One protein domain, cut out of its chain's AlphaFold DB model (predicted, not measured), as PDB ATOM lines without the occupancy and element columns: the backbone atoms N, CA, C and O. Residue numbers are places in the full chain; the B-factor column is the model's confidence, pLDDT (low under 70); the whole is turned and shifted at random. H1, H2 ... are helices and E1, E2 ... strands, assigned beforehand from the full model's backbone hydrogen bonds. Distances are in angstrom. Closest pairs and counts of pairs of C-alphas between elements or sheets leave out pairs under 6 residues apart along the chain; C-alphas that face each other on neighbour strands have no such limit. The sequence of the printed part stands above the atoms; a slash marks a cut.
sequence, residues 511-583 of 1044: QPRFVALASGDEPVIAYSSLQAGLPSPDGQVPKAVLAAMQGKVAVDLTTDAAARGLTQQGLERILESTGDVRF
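Overview. This is residues 511 to 583 of the 1044 residues of the protein "Hypothetical protein" of Symbiodinium necroappetens (UniProt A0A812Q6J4). A small wall of three short parallel strands, E1, E2 and E3, stands at one side of a rounded domain, with four short helices set about it. H1 and H2 graze the sheet near E1 and E2, while H3 and H4 make a touching pair farther from it. The printed part has 73 residues, with four named helices and three named strands in the order H1, E1, H2, H3, E2, H4, E3; the sheet's order is E1, E2, E3, and the class is mixed, helices and strands. The whole is compact, with a radius of gyration of the C-alphas of 10.8 A and spans of 30 by 24 by 20 A.

Arrangement. In the sheet, E2, residues 554 to 557, is the inner strand, and E1, residues 524 to 526, and E3, residues 581 to 583, are the edge strands. E1 and E2 are parallel, their directions 35 degrees apart, with N 525 and O 554 within hydrogen-bond range at 3.0 A and N 556 and O 525 at 2.9 A. E2 and E3 are parallel at 21 degrees, with N 557 and O 582 at 2.9 A. H1, residues 512 to 517, only grazes the sheet with its residues 514 to 517; the closest C-alphas of H1 and E1 are those of Leu 517 and Ile 525, 5.9 A apart. H2, residues 527 to 533, only grazes the sheet with its residues 527 to 530; its closest C-alphas with E2 are those of Tyr 527 and Asp 556, 6.0 A apart. H1 and H2 are close but not clearly touching, with the C-alphas of Leu 517 and Ser 529 6.8 A apart. H3, residues 543 to 549, and H4, residues 568 to 575, touch, closest at the C-alphas of Lys 543 and Arg 573, 5.5 A, and run the same way at a steep tilt of 36 degrees, only just past shallow. H3 and H4 are each only just not on the sheet, with 4 pairs of C-alphas within 10 A. H2 and H4 are apart. E1, H2 H3, E2 and E2, H4, E3 are strand-helix-strand units, two parallel neighbour strands with helices between, each with a right-handed crossover. In H1, H2, H3 and H4 every O i to N i+4 pair is within hydrogen-bond range.

Along the chain. H1 begins at C-alpha 512, (-46.051, -9.653, -32.574), and is 8.5 A long. E1 measures 6.9 A, H2 9.7 A and H3 10.3 A. E2 begins at C-alpha 554, (-47.899, -20.530, -43.583), and is 9.6 A long. H4 is 10.4 A long, and E3, 6.5 A, ends at C-alpha 583, (-44.201, -29.724, -47.255).

Size, cuts and confidence. The two C-alphas farthest apart are those of Asp 521 and Pro 537, 32.2 A. The printed part has no cut and no long link. Mean pLDDT of the printed part is 81.1; residues 511 to 513, 519 to 521 and 578 to 579 are under 70.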
ATOM      1  N   GLN A 511     -50.304 -10.517 -34.448       57.44
ATOM      2  CA  GLN A 511     -49.692 -10.822 -33.155       57.44
ATOM      3  C   GLN A 511     -48.166 -10.694 -33.282       57.44
ATOM      4  O   GLN A 511     -47.572 -11.450 -34.057       57.44
ATOM      5  N   PRO A 512     -47.497  -9.848 -32.470       60.78
ATOM      6  CA  PRO A 512     -46.051  -9.653 -32.574       60.78
ATOM      7  C   PRO A 512     -45.241 -10.937 -32.365       60.78
ATOM      8  O   PRO A 512     -44.122 -11.030 -32.850       60.78
ATOM      9  N   ARG A 513     -45.805 -11.945 -31.679       62.19
ATOM     10  CA  ARG A 513     -45.202 -13.282 -31.572       62.19
ATOM     11  C   ARG A 513     -45.126 -14.007 -32.913       62.19
ATOM     12  O   ARG A 513     -44.082 -14.566 -33.203       62.19
ATOM     13  N   PHE A 514     -46.184 -13.995 -33.726       71.56
ATOM     14  CA  PHE A 514     -46.137 -14.637 -35.043       71.56
ATOM     15  C   PHE A 514     -45.212 -13.874 -35.993       71.56
ATOM     16  O   PHE A 514     -44.437 -14.508 -36.691       71.56
ATOM     17  N   VAL A 515     -45.195 -12.537 -35.937       71.00
ATOM     18  CA  VAL A 515     -44.242 -11.716 -36.709       71.00
ATOM     19  C   VAL A 515     -42.788 -11.970 -36.282       71.00
ATOM     20  O   VAL A 515     -41.917 -12.075 -37.131       71.00
ATOM     21  N   ALA A 516     -42.512 -12.125 -34.982       71.12
ATOM     22  CA  ALA A 516     -41.165 -12.414 -34.471       71.12
ATOM     23  C   ALA A 516     -40.708 -13.871 -34.682       71.12
ATOM     24  O   ALA A 516     -39.515 -14.154 -34.596       71.12
ATOM     25  N   LEU A 517     -41.649 -14.793 -34.902       72.44
ATOM     26  CA  LEU A 517     -41.383 -16.190 -35.250       72.44
ATOM     27  C   LEU A 517     -41.336 -16.413 -36.772       72.44
ATOM     28  O   LEU A 517     -40.813 -17.440 -37.205       72.44
ATOM     29  N   ALA A 518     -41.881 -15.489 -37.569       76.81
ATOM     30  CA  ALA A 518     -41.855 -15.551 -39.025       76.81
ATOM     31  C   ALA A 518     -40.476 -15.171 -39.572       76.81
ATOM     32  O   ALA A 518     -39.828 -14.242 -39.087       76.81
ATOM     33  N   SER A 519     -40.026 -15.898 -40.592       66.38
ATOM     34  CA  SER A 519     -38.718 -15.697 -41.215       66.38
ATOM     35  C   SER A 519     -38.842 -15.168 -42.644       66.38
ATOM     36  O   SER A 519     -39.307 -15.887 -43.526       66.38
ATOM     37  N   GLY A 520     -38.331 -13.957 -42.884       68.12
ATOM     38  CA  GLY A 520     -38.252 -13.349 -44.217       68.12
ATOM     39  C   GLY A 520     -39.469 -12.502 -44.599       68.12
ATOM     40  O   GLY A 520     -40.271 -12.126 -43.747       68.12
ATOM     41  N   ASP A 521     -39.567 -12.179 -45.891       56.88
ATOM     42  CA  ASP A 521     -40.600 -11.288 -46.445       56.88
ATOM     43  C   ASP A 521     -41.958 -11.986 -46.673       56.88
ATOM     44  O   ASP A 521     -42.983 -11.320 -46.821       56.88
ATOM     45  N   GLU A 522     -41.990 -13.323 -46.689       70.12
ATOM     46  CA  GLU A 522     -43.233 -14.100 -46.627       70.12
ATOM     47  C   GLU A 522     -43.518 -14.507 -45.166       70.12
ATOM     48  O   GLU A 522     -42.606 -14.959 -44.469       70.12
ATOM     49  N   PRO A 523     -44.772 -14.412 -44.679       80.31
ATOM     50  CA  PRO A 523     -45.128 -14.808 -43.320       80.31
ATOM     51  C   PRO A 523     -45.146 -16.337 -43.203       80.31
ATOM     52  O   PRO A 523     -46.184 -16.983 -43.359       80.31
ATOM     53  N   VAL A 524     -43.982 -16.924 -42.936       83.25
ATOM     54  CA  VAL A 524     -43.793 -18.372 -42.803       83.25
ATOM     55  C   VAL A 524     -43.104 -18.682 -41.476       83.25
ATOM     56  O   VAL A 524     -42.098 -18.052 -41.149       83.25
ATOM     57  N   ILE A 525     -43.637 -19.640 -40.708       89.50
ATOM     58  CA  ILE A 525     -43.081 -20.055 -39.410       89.50
ATOM     59  C   ILE A 525     -42.806 -21.560 -39.402       89.50
ATOM     60  O   ILE A 525     -43.715 -22.367 -39.596       89.50
ATOM     61  N   ALA A 526     -41.568 -21.933 -39.083       91.06
ATOM     62  CA  ALA A 526     -41.162 -23.311 -38.813       91.06
ATOM     63  C   ALA A 526     -41.975 -23.947 -37.668       91.06
ATOM     64  O   ALA A 526     -42.091 -23.368 -36.580       91.06
ATOM     65  N   TYR A 527     -42.491 -25.163 -37.865       92.00
ATOM     66  CA  TYR A 527     -43.303 -25.849 -36.849       92.00
ATOM     67  C   TYR A 527     -42.585 -26.029 -35.503       92.00
ATOM     68  O   TYR A 527     -43.187 -25.832 -34.449       92.00
ATOM     69  N   SER A 528     -41.289 -26.327 -35.512       89.94
ATOM     70  CA  SER A 528     -40.462 -26.462 -34.310       89.94
ATOM     71  C   SER A 528     -40.341 -25.151 -33.525       89.94
ATOM     72  O   SER A 528     -40.285 -25.172 -32.295       89.94
ATOM     73  N   SER A 529     -40.395 -24.000 -34.204       89.00
ATOM     74  CA  SER A 529     -40.450 -22.674 -33.577       89.00
ATOM     75  C   SER A 529     -41.822 -22.398 -32.947       89.00
ATOM     76  O   SER A 529     -41.883 -21.858 -31.841       89.00
ATOM     77  N   LEU A 530     -42.923 -22.827 -33.583       87.88
ATOM     78  CA  LEU A 530     -44.261 -22.806 -32.967       87.88
ATOM     79  C   LEU A 530     -44.322 -23.720 -31.738       87.88
ATOM     80  O   LEU A 530     -44.800 -23.303 -30.687       87.88
ATOM     81  N   GLN A 531     -43.812 -24.947 -31.852       89.31
ATOM     82  CA  GLN A 531     -43.787 -25.951 -30.786       89.31
ATOM     83  C   GLN A 531     -42.960 -25.477 -29.582       89.31
ATOM     84  O   GLN A 531     -43.391 -25.632 -28.440       89.31
ATOM     85  N   ALA A 532     -41.797 -24.864 -29.826       85.25
ATOM     86  CA  ALA A 532     -40.951 -24.294 -28.780       85.25
ATOM     87  C   ALA A 532     -41.571 -23.044 -28.130       85.25
ATOM     88  O   ALA A 532     -41.434 -22.852 -26.922       85.25
ATOM     89  N   GLY A 533     -42.257 -22.200 -28.909       78.38
ATOM     90  CA  GLY A 533     -42.921 -20.994 -28.410       78.38
ATOM     91  C   GLY A 533     -44.251 -21.250 -27.688       78.38
ATOM     92  O   GLY A 533     -44.637 -20.456 -26.832       78.38
ATOM     93  N   LEU A 534     -44.952 -22.337 -28.030       82.06
ATOM     94  CA  LEU A 534     -46.296 -22.681 -27.547       82.06
ATOM     95  C   LEU A 534     -46.383 -24.179 -27.165       82.06
ATOM     96  O   LEU A 534     -47.140 -24.935 -27.784       82.06
ATOM     97  N   PRO A 535     -45.615 -24.629 -26.152       74.75
ATOM     98  CA  PRO A 535     -45.570 -26.032 -25.752       74.75
ATOM     99  C   PRO A 535     -46.910 -26.508 -25.177       74.75
ATOM    100  O   PRO A 535     -47.495 -25.876 -24.294       74.75
ATOM    101  N   SER A 536     -47.375 -27.668 -25.639       81.50
ATOM    102  CA  SER A 536     -48.571 -28.346 -25.134       81.50
ATOM    103  C   SER A 536     -48.215 -29.554 -24.239       81.50
ATOM    104  O   SER A 536     -47.078 -30.034 -24.268       81.50
ATOM    105  N   PRO A 537     -49.183 -30.128 -23.498       82.44
ATOM    106  CA  PRO A 537     -48.975 -31.366 -22.739       82.44
ATOM    107  C   PRO A 537     -48.698 -32.614 -23.596       82.44
ATOM    108  O   PRO A 537     -48.116 -33.568 -23.091       82.44
ATOM    109  N   ASP A 538     -49.125 -32.623 -24.865       86.06
ATOM    110  CA  ASP A 538     -48.865 -33.707 -25.828       86.06
ATOM    111  C   ASP A 538     -47.663 -33.423 -26.749       86.06
ATOM    112  O   ASP A 538     -47.346 -34.205 -27.645       86.06
ATOM    113  N   GLY A 539     -46.981 -32.299 -26.522       86.81
ATOM    114  CA  GLY A 539     -45.859 -31.844 -27.324       86.81
ATOM    115  C   GLY A 539     -46.225 -31.370 -28.731       86.81
ATOM    116  O   GLY A 539     -45.310 -31.018 -29.457       86.81
ATOM    117  N   GLN A 540     -47.490 -31.343 -29.160       91.31
ATOM    118  CA  GLN A 540     -47.886 -30.833 -30.481       91.31
ATOM    119  C   GLN A 540     -48.541 -29.452 -30.379       91.31
ATOM    120  O   GLN A 540     -49.318 -29.191 -29.459       91.31
ATOM    121  N   VAL A 541     -48.291 -28.574 -31.355       87.00
ATOM    122  CA  VAL A 541     -48.906 -27.234 -31.401       87.00
ATOM    123  C   VAL A 541     -50.440 -27.359 -31.286       87.00
ATOM    124  O   VAL A 541     -51.044 -28.159 -32.012       87.00
ATOM    125  N   PRO A 542     -51.105 -26.622 -30.373       86.94
ATOM    126  CA  PRO A 542     -52.545 -26.747 -30.184       86.94
ATOM    127  C   PRO A 542     -53.328 -26.420 -31.462       86.94
ATOM    128  O   PRO A 542     -53.085 -25.389 -32.088       86.94
ATOM    129  N   LYS A 543     -54.345 -27.235 -31.787       85.00
ATOM    130  CA  LYS A 543     -55.256 -27.043 -32.940       85.00
ATOM    131  C   LYS A 543     -55.750 -25.592 -33.074       85.00
ATOM    132  O   LYS A 543     -55.835 -25.014 -34.150       85.00
ATOM    133  N   ALA A 544     -56.017 -24.994 -31.922       78.75
ATOM    134  CA  ALA A 544     -56.530 -23.650 -31.753       78.75
ATOM    135  C   ALA A 544     -55.536 -22.527 -32.145       78.75
ATOM    136  O   ALA A 544     -55.956 -21.470 -32.610       78.75
ATOM    137  N   VAL A 545     -54.225 -22.761 -31.998       79.88
ATOM    138  CA  VAL A 545     -53.158 -21.864 -32.487       79.88
ATOM    139  C   VAL A 545     -53.090 -21.925 -34.008       79.88
ATOM    140  O   VAL A 545     -53.058 -20.892 -34.665       79.88
ATOM    141  N   LEU A 546     -53.114 -23.140 -34.557       84.19
ATOM    142  CA  LEU A 546     -53.035 -23.391 -35.994       84.19
ATOM    143  C   LEU A 546     -54.230 -22.734 -36.716       84.19
ATOM    144  O   LEU A 546     -54.036 -21.956 -37.647       84.19
ATOM    145  N   ALA A 547     -55.448 -22.896 -36.190       80.94
ATOM    146  CA  ALA A 547     -56.638 -22.202 -36.696       80.94
ATOM    147  C   ALA A 547     -56.524 -20.661 -36.661       80.94
ATOM    148  O   ALA A 547     -57.080 -19.981 -37.519       80.94
ATOM    149  N   ALA A 548     -55.778 -20.085 -35.708       73.75
ATOM    150  CA  ALA A 548     -55.547 -18.638 -35.637       73.75
ATOM    151  C   ALA A 548     -54.568 -18.112 -36.708       73.75
ATOM    152  O   ALA A 548     -54.579 -16.915 -37.013       73.75
ATOM    153  N   MET A 549     -53.731 -18.990 -37.271       78.50
ATOM    154  CA  MET A 549     -52.769 -18.680 -38.337       78.50
ATOM    155  C   MET A 549     -53.372 -18.791 -39.748       78.50
ATOM    156  O   MET A 549     -52.793 -18.256 -40.697       78.50
ATOM    157  N   GLN A 550     -54.526 -19.454 -39.893       80.81
ATOM    158  CA  GLN A 550     -55.163 -19.760 -41.177       80.81
ATOM    159  C   GLN A 550     -55.305 -18.516 -42.078       80.81
ATOM    160  O   GLN A 550     -55.910 -17.514 -41.691       80.81
ATOM    161  N   GLY A 551     -54.739 -18.581 -43.289       72.94
ATOM    162  CA  GLY A 551     -54.780 -17.503 -44.285       72.94
ATOM    163  C   GLY A 551     -53.961 -16.249 -43.942       72.94
ATOM    164  O   GLY A 551     -54.071 -15.249 -44.652       72.94
ATOM    165  N   LYS A 552     -53.166 -16.275 -42.861       79.94
ATOM    166  CA  LYS A 552     -52.267 -15.182 -42.445       79.94
ATOM    167  C   LYS A 552     -50.795 -15.580 -42.479       79.94
ATOM    168  O   LYS A 552     -49.958 -14.751 -42.816       79.94
ATOM    169  N   VAL A 553     -50.486 -16.813 -42.077       81.56
ATOM    170  CA  VAL A 553     -49.118 -17.311 -41.915       81.56
ATOM    171  C   VAL A 553     -49.064 -18.778 -42.328       81.56
ATOM    172  O   VAL A 553     -49.859 -19.575 -41.831       81.56
ATOM    173  N   ALA A 554     -48.120 -19.140 -43.195       84.44
ATOM    174  CA  ALA A 554     -47.899 -20.530 -43.583       84.44
ATOM    175  C   ALA A 554     -47.045 -21.273 -42.542       84.44
ATOM    176  O   ALA A 554     -46.108 -20.707 -41.970       84.44
ATOM    177  N   VAL A 555     -47.342 -22.554 -42.315       88.62
ATOM    178  CA  VAL A 555     -46.496 -23.428 -41.484       88.62
ATOM    179  C   VAL A 555     -45.430 -24.077 -42.367       88.62
ATOM    180  O   VAL A 555     -45.761 -24.723 -43.361       88.62
ATOM    181  N   ASP A 556     -44.158 -23.906 -42.006       88.69
ATOM    182  CA  ASP A 556     -43.026 -24.525 -42.699       88.69
ATOM    183  C   ASP A 556     -42.695 -25.907 -42.122       88.69
ATOM    184  O   ASP A 556     -42.372 -26.052 -40.936       88.69
ATOM    185  N   LEU A 557     -42.774 -26.902 -43.008       89.31
ATOM    186  CA  LEU A 557     -42.378 -28.297 -42.845       89.31
ATOM    187  C   LEU A 557     -41.475 -28.727 -44.023       89.31
ATOM    188  O   LEU A 557     -41.599 -29.842 -44.520       89.31
ATOM    189  N   THR A 558     -40.584 -27.846 -44.496       84.00
ATOM    190  CA  THR A 558     -39.652 -28.147 -45.603       84.00
ATOM    191  C   THR A 558     -38.284 -28.663 -45.147       84.00
ATOM    192  O   THR A 558     -37.527 -29.204 -45.943       84.00
ATOM    193  N   THR A 559     -37.933 -28.540 -43.858       85.12
ATOM    194  CA  THR A 559     -36.619 -28.977 -43.343       85.12
ATOM    195  C   THR A 559     -36.707 -29.805 -42.061       85.12
ATOM    196  O   THR A 559     -37.567 -29.572 -41.209       85.12
ATOM    197  N   ASP A 560     -35.741 -30.711 -41.848       81.94
ATOM    198  CA  ASP A 560     -35.580 -31.502 -40.608       81.94
ATOM    199  C   ASP A 560     -35.536 -30.628 -39.339       81.94
ATOM    200  O   ASP A 560     -35.897 -31.063 -38.242       81.94
ATOM    201  N   ALA A 561     -35.045 -29.391 -39.464       81.88
ATOM    202  CA  ALA A 561     -35.036 -28.419 -38.379       81.88
ATOM    203  C   ALA A 561     -36.426 -27.810 -38.152       81.88
ATOM    204  O   ALA A 561     -36.831 -27.667 -36.997       81.88
ATOM    205  N   ALA A 562     -37.161 -27.498 -39.223       80.81
ATOM    206  CA  ALA A 562     -38.490 -26.904 -39.160       80.81
ATOM    207  C   ALA A 562     -39.568 -27.885 -38.686       80.81
ATOM    208  O   ALA A 562     -40.363 -27.524 -37.826       80.81
ATOM    209  N   ALA A 563     -39.562 -29.141 -39.140       86.38
ATOM    210  CA  ALA A 563     -40.540 -30.151 -38.714       86.38
ATOM    211  C   ALA A 563     -40.144 -30.921 -37.438       86.38
ATOM    212  O   ALA A 563     -40.836 -31.857 -37.030       86.38
ATOM    213  N   ARG A 564     -39.023 -30.569 -36.789       88.12
ATOM    214  CA  ARG A 564     -38.539 -31.272 -35.593       88.12
ATOM    215  C   ARG A 564     -39.625 -31.332 -34.519       88.12
ATOM    216  O   ARG A 564     -40.103 -30.297 -34.078       88.12
ATOM    217  N   GLY A 565     -39.936 -32.545 -34.060       85.75
ATOM    218  CA  GLY A 565     -40.913 -32.784 -32.997       85.75
ATOM    219  C   GLY A 565     -42.363 -32.928 -33.473       85.75
ATOM    220  O   GLY A 565     -43.227 -33.183 -32.631       85.75
ATOM    221  N   LEU A 566     -42.627 -32.814 -34.778       90.19
ATOM    222  CA  LEU A 566     -43.911 -33.158 -35.383       90.19
ATOM    223  C   LEU A 566     -44.191 -34.663 -35.243       90.19
ATOM    224  O   LEU A 566     -43.332 -35.493 -35.538       90.19
ATOM    225  N   THR A 567     -45.401 -35.019 -34.820       89.62
ATOM    226  CA  THR A 567     -45.935 -36.389 -34.909       89.62
ATOM    227  C   THR A 567     -47.056 -36.454 -35.941       89.62
ATOM    228  O   THR A 567     -47.590 -35.419 -36.337       89.62
ATOM    229  N   GLN A 568     -47.482 -37.662 -36.324       85.38
ATOM    230  CA  GLN A 568     -48.664 -37.857 -37.174       85.38
ATOM    231  C   GLN A 568     -49.893 -37.097 -36.634       85.38
ATOM    232  O   GLN A 568     -50.534 -36.367 -37.378       85.38
ATOM    233  N   GLN A 569     -50.162 -37.163 -35.324       87.38
ATOM    234  CA  GLN A 569     -51.267 -36.416 -34.707       87.38
ATOM    235  C   GLN A 569     -51.063 -34.889 -34.773       87.38
ATOM    236  O   GLN A 569     -52.024 -34.124 -34.847       87.38
ATOM    237  N   GLY A 570     -49.814 -34.419 -34.719       89.12
ATOM    238  CA  GLY A 570     -49.490 -33.014 -34.956       89.12
ATOM    239  C   GLY A 570     -49.786 -32.598 -36.390       89.12
ATOM    240  O   GLY A 570     -50.403 -31.558 -36.600       89.12
ATOM    241  N   LEU A 571     -49.413 -33.434 -37.360       87.50
ATOM    242  CA  LEU A 571     -49.685 -33.210 -38.774       87.50
ATOM    243  C   LEU A 571     -51.190 -33.214 -39.066       87.50
ATOM    244  O   LEU A 571     -51.671 -32.293 -39.715       87.50
ATOM    245  N   GLU A 572     -51.940 -34.177 -38.530       86.00
ATOM    246  CA  GLU A 572     -53.406 -34.215 -38.614       86.00
ATOM    247  C   GLU A 572     -54.017 -32.898 -38.107       86.00
ATOM    248  O   GLU A 572     -54.882 -32.332 -38.766       86.00
ATOM    249  N   ARG A 573     -53.514 -32.323 -37.001       89.12
ATOM    250  CA  ARG A 573     -53.970 -31.005 -36.510       89.12
ATOM    251  C   ARG A 573     -53.581 -29.842 -37.418       89.12
ATOM    252  O   ARG A 573     -54.375 -28.912 -37.538       89.12
ATOM    253  N   ILE A 574     -52.374 -29.849 -37.991       88.50
ATOM    254  CA  ILE A 574     -51.918 -28.832 -38.958       88.50
ATOM    255  C   ILE A 574     -52.850 -28.855 -40.163       88.50
ATOM    256  O   ILE A 574     -53.433 -27.828 -40.501       88.50
ATOM    257  N   LEU A 575     -53.064 -30.037 -40.736       83.88
ATOM    258  CA  LEU A 575     -53.994 -30.256 -41.830       83.88
ATOM    259  C   LEU A 575     -55.394 -29.760 -41.429       83.88
ATOM    260  O   LEU A 575     -55.852 -28.762 -41.966       83.88
ATOM    261  N   GLU A 576     -56.020 -30.307 -40.386       83.12
ATOM    262  CA  GLU A 576     -57.362 -29.912 -39.915       83.12
ATOM    263  C   GLU A 576     -57.574 -28.411 -39.579       83.12
ATOM    264  O   GLU A 576     -58.711 -28.026 -39.284       83.12
ATOM    265  N   SER A 577     -56.527 -27.574 -39.531       79.81
ATOM    266  CA  SER A 577     -56.605 -26.205 -38.984       79.81
ATOM    267  C   SER A 577     -55.931 -25.112 -39.813       79.81
ATOM    268  O   SER A 577     -56.306 -23.949 -39.674       79.81
ATOM    269  N   THR A 578     -54.941 -25.434 -40.648       69.69
ATOM    270  CA  THR A 578     -54.222 -24.461 -41.489       69.69
ATOM    271  C   THR A 578     -54.389 -24.795 -42.964       69.69
ATOM    272  O   THR A 578     -54.102 -25.904 -43.392       69.69
ATOM    273  N   GLY A 579     -54.836 -23.809 -43.748       63.94
ATOM    274  CA  GLY A 579     -55.028 -23.934 -45.200       63.94
ATOM    275  C   GLY A 579     -53.806 -23.562 -46.049       63.94
ATOM    276  O   GLY A 579     -53.917 -23.558 -47.271       63.94
ATOM    277  N   ASP A 580     -52.678 -23.224 -45.416       74.50
ATOM    278  CA  ASP A 580     -51.407 -22.882 -46.062       74.50
ATOM    279  C   ASP A 580     -50.262 -23.557 -45.287       74.50
ATOM    280  O   ASP A 580     -49.910 -23.153 -44.175       74.50
ATOM    281  N   VAL A 581     -49.697 -24.618 -45.863       82.12
ATOM    282  CA  VAL A 581     -48.619 -25.429 -45.276       82.12
ATOM    283  C   VAL A 581     -47.616 -25.743 -46.381       82.12
ATOM    284  O   VAL A 581     -48.022 -26.023 -47.509       82.12
ATOM    285  N   ARG A 582     -46.314 -25.680 -46.082       85.69
ATOM    286  CA  ARG A 582     -45.248 -26.052 -47.023       85.69
ATOM    287  C   ARG A 582     -44.643 -27.384 -46.610       85.69
ATOM    288  O   ARG A 582     -44.072 -27.463 -45.527       85.69
ATOM    289  N   PHE A 583     -44.772 -28.396 -47.461       86.12
ATOM    290  CA  PHE A 583     -44.201 -29.724 -47.255       86.12
ATOM    291  C   PHE A 583     -42.924 -29.925 -48.082       86.12
ATOM    292  O   PHE A 583     -42.753 -29.283 -49.111       86.12
TER     293      PHE A 583